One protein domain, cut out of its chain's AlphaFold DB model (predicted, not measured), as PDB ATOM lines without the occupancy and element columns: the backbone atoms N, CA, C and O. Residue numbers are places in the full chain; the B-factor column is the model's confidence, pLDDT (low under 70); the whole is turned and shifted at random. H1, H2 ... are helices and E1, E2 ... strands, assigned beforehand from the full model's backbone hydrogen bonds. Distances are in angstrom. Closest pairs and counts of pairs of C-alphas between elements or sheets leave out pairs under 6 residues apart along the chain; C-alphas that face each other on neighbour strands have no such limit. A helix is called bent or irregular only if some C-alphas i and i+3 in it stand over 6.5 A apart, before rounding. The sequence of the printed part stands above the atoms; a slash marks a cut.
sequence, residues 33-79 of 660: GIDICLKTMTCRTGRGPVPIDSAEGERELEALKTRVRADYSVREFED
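What this domain is: This is residues 33 to 79 of the 660 residues of the protein "Si:dkeyp-117h8.4" of Danio rerio (UniProt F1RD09). A small head, the two-strand hairpin of E1 and E2 with residues 36 to 37 paired alongside residues 42 to 43 of E1, sits at one end of a single long helix, H1. The helix begins at the hairpin, and its far part, residues 69 to 79, sticks out as an arm that makes much of the length. The printed part has 47 residues, with two named strands and then one named helix along the chain, in the order E1, E2, H1. The sheet has the order E1, E2 and is antiparallel, and the class is mixed, helices and strands. The whole is loose, with a radius of gyration of the C-alphas of 13.0 A, and the C-alphas span 39 by 19 by 16 A, a rod.

Where its parts are: Strand E1 is residues 42 to 45, from C-alpha 42 at (-29.963, -33.034, 45.864) to C-alpha 45. Strand E2 is residues 48 to 51. Helix H1 is residues 57 to 79 and measures 33.1 A from first to last C-alpha. It begins at C-alpha 57, at (-22.441, -34.605, 45.606), and ends at C-alpha 79, at (-16.138, -49.948, 16.956).

How they stand to each other: E1 and E2 are antiparallel neighbours and form a hairpin, with 141 degrees between their N-to-C directions. The C-alphas of Thr 42 and Pro 51 face each other at 4.1 A. Across the pair, N 45 and O 48 are 2.8 A apart and N 43 and O 50 are 2.9 A apart, both within hydrogen-bond range. Outside the named strands, residues 36 to 37 pair with residues 42 to 43 of E1, antiparallel. The closest C-alphas of E1 and H1 are those of Cys 43 and Gly 57, at 6.1 A. The closest C-alphas of E2 and H1 are those of Pro 51 and Gly 57, at 6.2 A. Residues 57 to 61 of H1 come within 10 A of the sheet, C-alpha to C-alpha, with 11 pairs to E1 and 4 to E2. In H1, which is not bent, 18 of 19 O i to N i+4 pairs are within hydrogen-bond range.

The domain as a whole: The two C-alphas farthest apart are those of Thr 40 and Asp 79, at 39.6 A. Residues 69 to 79, which belong to H1, stand free; the body without them has 36 residues and spans 24 by 16 by 16 A. The printed part has no cut. The links E1 to E2 and E2 to H1 are both tight, with 2 and 5 residues between the elements. The mean pLDDT of the printed part is 89.5, and the model's confidence is low, under 70, at residues 77 to 79.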
ATOM      1  N   GLY A  33     -26.902 -45.337  38.081       81.55
ATOM      2  CA  GLY A  33     -26.683 -43.909  38.190       81.55
ATOM      3  C   GLY A  33     -27.087 -43.362  39.553       81.55
ATOM      4  O   GLY A  33     -27.520 -44.076  40.455       81.55
ATOM      5  N   ILE A  34     -26.907 -42.057  39.702       85.52
ATOM      6  CA  ILE A  34     -27.223 -41.335  40.931       85.52
ATOM      7  C   ILE A  34     -28.637 -40.775  40.800       85.52
ATOM      8  O   ILE A  34     -28.913 -40.047  39.847       85.52
ATOM      9  N   ASP A  35     -29.515 -41.058  41.768       88.71
ATOM     10  CA  ASP A  35     -30.827 -40.406  41.847       88.71
ATOM     11  C   ASP A  35     -30.616 -38.895  42.066       88.71
ATOM     12  O   ASP A  35     -30.219 -38.465  43.156       88.71
ATOM     13  N   ILE A  36     -30.894 -38.075  41.050       91.59
ATOM     14  CA  ILE A  36     -30.847 -36.609  41.138       91.59
ATOM     15  C   ILE A  36     -32.271 -36.068  41.307       91.59
ATOM     16  O   ILE A  36     -33.077 -36.064  40.377       91.59
ATOM     17  N   CYS A  37     -32.584 -35.547  42.494       90.52
ATOM     18  CA  CYS A  37     -33.845 -34.860  42.749       90.52
ATOM     19  C   CYS A  37     -33.750 -33.390  42.314       90.52
ATOM     20  O   CYS A  37     -33.333 -32.520  43.083       90.52
ATOM     21  N   LEU A  38     -34.197 -33.103  41.089       90.51
ATOM     22  CA  LEU A  38     -34.215 -31.748  40.515       90.51
ATOM     23  C   LEU A  38     -35.022 -30.734  41.351       90.51
ATOM     24  O   LEU A  38     -34.721 -29.547  41.333       90.51
ATOM     25  N   LYS A  39     -36.030 -31.184  42.114       91.37
ATOM     26  CA  LYS A  39     -36.866 -30.302  42.952       91.37
ATOM     27  C   LYS A  39     -36.105 -29.704  44.142       91.37
ATOM     28  O   LYS A  39     -36.429 -28.603  44.575       91.37
ATOM     29  N   THR A  40     -35.146 -30.441  44.694       94.88
ATOM     30  CA  THR A  40     -34.356 -30.036  45.871       94.88
ATOM     31  C   THR A  40     -32.899 -29.744  45.532       94.88
ATOM     32  O   THR A  40     -32.160 -29.335  46.417       94.88
ATOM     33  N   MET A  41     -32.485 -29.958  44.276       94.24
ATOM     34  CA  MET A  41     -31.083 -29.942  43.847       94.24
ATOM     35  C   MET A  41     -30.200 -30.825  44.745       94.24
ATOM     36  O   MET A  41     -29.108 -30.436  45.152       94.24
ATOM     37  N   THR A  42     -30.683 -32.034  45.056       96.02
ATOM     38  CA  THR A  42     -29.963 -33.034  45.864       96.02
ATOM     39  C   THR A  42     -29.750 -34.327  45.090       96.02
ATOM     40  O   THR A  42     -30.695 -34.851  44.497       96.02
ATOM     41  N   CYS A  43     -28.552 -34.892  45.177       93.94
ATOM     42  CA  CYS A  43     -28.240 -36.251  44.750       93.94
ATOM     43  C   CYS A  43     -28.369 -37.234  45.921       93.94
ATOM     44  O   CYS A  43     -28.103 -36.886  47.072       93.94
ATOM     45  N   ARG A  44     -28.752 -38.480  45.644       93.37
ATOM     46  CA  ARG A  44     -28.788 -39.550  46.646       93.37
ATOM     47  C   ARG A  44     -27.443 -40.274  46.694       93.37
ATOM     48  O   ARG A  44     -27.088 -40.984  45.760       93.37
ATOM     49  N   THR A  45     -26.719 -40.102  47.791       92.99
ATOM     50  CA  THR A  45     -25.455 -40.790  48.078       92.99
ATOM     51  C   THR A  45     -25.712 -41.992  48.992       92.99
ATOM     52  O   THR A  45     -26.819 -42.174  49.516       92.99
ATOM     53  N   GLY A  46     -24.676 -42.791  49.270       91.31
ATOM     54  CA  GLY A  46     -24.746 -43.849  50.288       91.31
ATOM     55  C   GLY A  46     -25.062 -43.353  51.713       91.31
ATOM     56  O   GLY A  46     -25.396 -44.165  52.574       91.31
ATOM     57  N   ARG A  47     -24.982 -42.037  51.974       93.74
ATOM     58  CA  ARG A  47     -25.318 -41.401  53.264       93.74
ATOM     59  C   ARG A  47     -26.715 -40.772  53.298       93.74
ATOM     60  O   ARG A  47     -27.177 -40.413  54.378       93.74
ATOM     61  N   GLY A  48     -27.400 -40.666  52.157       95.55
ATOM     62  CA  GLY A  48     -28.732 -40.066  52.038       95.55
ATOM     63  C   GLY A  48     -28.817 -39.007  50.932       95.55
ATOM     64  O   GLY A  48     -27.951 -38.949  50.063       95.55
ATOM     65  N   PRO A  49     -29.877 -38.180  50.906       96.44
ATOM     66  CA  PRO A  49     -29.962 -37.048  49.990       96.44
ATOM     67  C   PRO A  49     -29.028 -35.918  50.451       96.44
ATOM     68  O   PRO A  49     -29.187 -35.386  51.549       96.44
ATOM     69  N   VAL A  50     -28.084 -35.527  49.598       97.37
ATOM     70  CA  VAL A  50     -27.104 -34.459  49.851       97.37
ATOM     71  C   VAL A  50     -27.190 -33.424  48.716       97.37
ATOM     72  O   VAL A  50     -27.444 -33.823  47.577       97.37
ATOM     73  N   PRO A  51     -27.037 -32.107  48.963       97.12
ATOM     74  CA  PRO A  51     -27.022 -31.103  47.896       97.12
ATOM     75  C   PRO A  51     -25.985 -31.404  46.806       97.12
ATOM     76  O   PRO A  51     -24.875 -31.851  47.104       97.12
ATOM     77  N   ILE A  52     -26.347 -31.167  45.541       95.87
ATOM     78  CA  ILE A  52     -25.494 -31.440  44.368       95.87
ATOM     79  C   ILE A  52     -24.222 -30.576  44.396       95.87
ATOM     80  O   ILE A  52     -23.173 -31.028  43.957       95.87
ATOM     81  N   ASP A  53     -24.308 -29.370  44.962       95.44
ATOM     82  CA  ASP A  53     -23.215 -28.404  45.154       95.44
ATOM     83  C   ASP A  53     -22.375 -28.657  46.424       95.44
ATOM     84  O   ASP A  53     -21.562 -27.824  46.827       95.44
ATOM     85  N   SER A  54     -22.571 -29.801  47.085       97.34
ATOM     86  CA  SER A  54     -21.709 -30.248  48.179       97.34
ATOM     87  C   SER A  54     -20.511 -31.046  47.655       97.34
ATOM     88  O   SER A  54     -20.623 -31.790  46.684       97.34
ATOM     89  N   ALA A  55     -19.398 -31.028  48.391       96.91
ATOM     90  CA  ALA A  55     -18.212 -31.837  48.079       96.91
ATOM     91  C   ALA A  55     -18.436 -33.371  48.150       96.91
ATOM     92  O   ALA A  55     -17.545 -34.149  47.798       96.91
ATOM     93  N   GLU A  56     -19.593 -33.831  48.645       96.33
ATOM     94  CA  GLU A  56     -20.020 -35.233  48.539       96.33
ATOM     95  C   GLU A  56     -20.787 -35.470  47.229       96.33
ATOM     96  O   GLU A  56     -20.494 -36.430  46.520       96.33
ATOM     97  N   GLY A  57     -21.694 -34.557  46.863       95.85
ATOM     98  CA  GLY A  57     -22.441 -34.605  45.606       95.85
ATOM     99  C   GLY A  57     -21.561 -34.448  44.366       95.85
ATOM    100  O   GLY A  57     -21.683 -35.240  43.434       95.85
ATOM    101  N   GLU A  58     -20.606 -33.515  44.387       95.82
ATOM    102  CA  GLU A  58     -19.594 -33.354  43.331       95.82
ATOM    103  C   GLU A  58     -18.749 -34.625  43.155       95.82
ATOM    104  O   GLU A  58     -18.495 -35.061  42.033       95.82
ATOM    105  N   ARG A  59     -18.353 -35.268  44.263       96.08
ATOM    106  CA  ARG A  59     -17.547 -36.500  44.245       96.08
ATOM    107  C   ARG A  59     -18.310 -37.677  43.650       96.08
ATOM    108  O   ARG A  59     -17.751 -38.419  42.846       96.08
ATOM    109  N   GLU A  60     -19.565 -37.855  44.047       94.36
ATOM    110  CA  GLU A  60     -20.439 -38.881  43.477       94.36
ATOM    111  C   GLU A  60     -20.671 -38.607  41.981       94.36
ATOM    112  O   GLU A  60     -20.518 -39.510  41.156       94.36
ATOM    113  N   LEU A  61     -20.935 -37.354  41.594       92.78
ATOM    114  CA  LEU A  61     -21.139 -36.964  40.197       92.78
ATOM    115  C   LEU A  61     -19.896 -37.218  39.322       92.78
ATOM    116  O   LEU A  61     -20.028 -37.785  38.236       92.78
ATOM    117  N   GLU A  62     -18.689 -36.895  39.796       94.56
ATOM    118  CA  GLU A  62     -17.437 -37.235  39.099       94.56
ATOM    119  C   GLU A  62     -17.173 -38.754  39.068       94.56
ATOM    120  O   GLU A  62     -16.693 -39.283  38.060       94.56
ATOM    121  N   ALA A  63     -17.558 -39.501  40.110       93.18
ATOM    122  CA  ALA A  63     -17.495 -40.965  40.105       93.18
ATOM    123  C   ALA A  63     -18.497 -41.595  39.115       93.18
ATOM    124  O   ALA A  63     -18.210 -42.633  38.516       93.18
ATOM    125  N   LEU A  64     -19.666 -40.985  38.900       91.01
ATOM    126  CA  LEU A  64     -20.606 -41.379  37.846       91.01
ATOM    127  C   LEU A  64     -20.061 -41.036  36.455       91.01
ATOM    128  O   LEU A  64     -20.046 -41.897  35.583       91.01
ATOM    129  N   LYS A  65     -19.550 -39.819  36.258       92.23
ATOM    130  CA  LYS A  65     -18.910 -39.372  35.010       92.23
ATOM    131  C   LYS A  65     -17.729 -40.264  34.615       92.23
ATOM    132  O   LYS A  65     -17.589 -40.608  33.445       92.23
ATOM    133  N   THR A  66     -16.933 -40.711  35.588       92.05
ATOM    134  CA  THR A  66     -15.833 -41.664  35.371       92.05
ATOM    135  C   THR A  66     -16.348 -43.046  34.957       92.05
ATOM    136  O   THR A  66     -15.825 -43.617  34.002       92.05
ATOM    137  N   ARG A  67     -17.408 -43.561  35.603       90.30
ATOM    138  CA  ARG A  67     -18.074 -44.817  35.204       90.30
ATOM    139  C   ARG A  67     -18.632 -44.742  33.780       90.30
ATOM    140  O   ARG A  67     -18.272 -45.564  32.948       90.30
ATOM    141  N   VAL A  68     -19.400 -43.697  33.465       88.00
ATOM    142  CA  VAL A  68     -19.957 -43.463  32.120       88.00
ATOM    143  C   VAL A  68     -18.848 -43.348  31.066       88.00
ATOM    144  O   VAL A  68     -18.987 -43.892  29.974       88.00
ATOM    145  N   ARG A  69     -17.722 -42.692  31.384       88.74
ATOM    146  CA  ARG A  69     -16.570 -42.606  30.473       88.74
ATOM    147  C   ARG A  69     -15.905 -43.966  30.244       88.74
ATOM    148  O   ARG A  69     -15.512 -44.239  29.114       88.74
ATOM    149  N   ALA A  70     -15.801 -44.815  31.268       89.00
ATOM    150  CA  ALA A  70     -15.302 -46.182  31.113       89.00
ATOM    151  C   ALA A  70     -16.242 -47.023  30.226       89.00
ATOM    152  O   ALA A  70     -15.790 -47.605  29.240       89.00
ATOM    153  N   ASP A  71     -17.551 -46.995  30.499       84.23
ATOM    154  CA  ASP A  71     -18.577 -47.725  29.737       84.23
ATOM    155  C   ASP A  71     -18.693 -47.266  28.271       84.23
ATOM    156  O   ASP A  71     -19.123 -48.036  27.405       84.23
ATOM    157  N   TYR A  72     -18.339 -46.008  27.983       83.08
ATOM    158  CA  TYR A  72     -18.286 -45.465  26.626       83.08
ATOM    159  C   TYR A  72     -16.969 -45.815  25.920       83.08
ATOM    160  O   TYR A  72     -16.991 -46.266  24.777       83.08
ATOM    161  N   SER A  73     -15.831 -45.692  26.614       81.57
ATOM    162  CA  SER A  73     -14.510 -46.009  26.059       81.57
ATOM    163  C   SER A  73     -14.402 -47.470  25.618       81.57
ATOM    164  O   SER A  73     -13.826 -47.728  24.566       81.57
ATOM    165  N   VAL A  74     -14.994 -48.414  26.362       79.17
ATOM    166  CA  VAL A  74     -15.045 -49.834  25.962       79.17
ATOM    167  C   VAL A  74     -15.731 -50.008  24.600       79.17
ATOM    168  O   VAL A  74     -15.243 -50.769  23.770       79.17
ATOM    169  N   ARG A  75     -16.805 -49.256  24.319       75.15
ATOM    170  CA  ARG A  75     -17.526 -49.336  23.034       75.15
ATOM    171  C   ARG A  75     -16.778 -48.659  21.887       75.15
ATOM    172  O   ARG A  75     -16.843 -49.147  20.764       75.15
ATOM    173  N   GLU A  76     -16.061 -47.564  22.146       71.83
ATOM    174  CA  GLU A  76     -15.229 -46.924  21.113       71.83
ATOM    175  C   GLU A  76     -14.075 -47.828  20.653       71.83
ATOM    176  O   GLU A  76     -13.750 -47.825  19.465       71.83
ATOM    177  N   PHE A  77     -13.502 -48.649  21.541       65.38
ATOM    178  CA  PHE A  77     -12.510 -49.653  21.140       65.38
ATOM    179  C   PHE A  77     -13.122 -50.773  20.280       65.38
ATOM    180  O   PHE A  77     -12.539 -51.120  19.253       65.38
ATOM    181  N   GLU A  78     -14.314 -51.280  20.624       66.98
ATOM    182  CA  GLU A  78     -15.019 -52.297  19.819       66.98
ATOM    183  C   GLU A  78     -15.395 -51.792  18.410       66.98
ATOM    184  O   GLU A  78     -15.262 -52.531  17.430       66.98
ATOM    185  N   ASP A  79     -15.837 -50.536  18.271       65.10
ATOM    186  CA  ASP A  79     -16.138 -49.948  16.956       65.10
ATOM    187  C   ASP A  79     -14.848 -49.645  16.148       65.10
ATOM    188  O   ASP A  79     -14.868 -49.749  14.920       65.10
TER     189      ASP A  79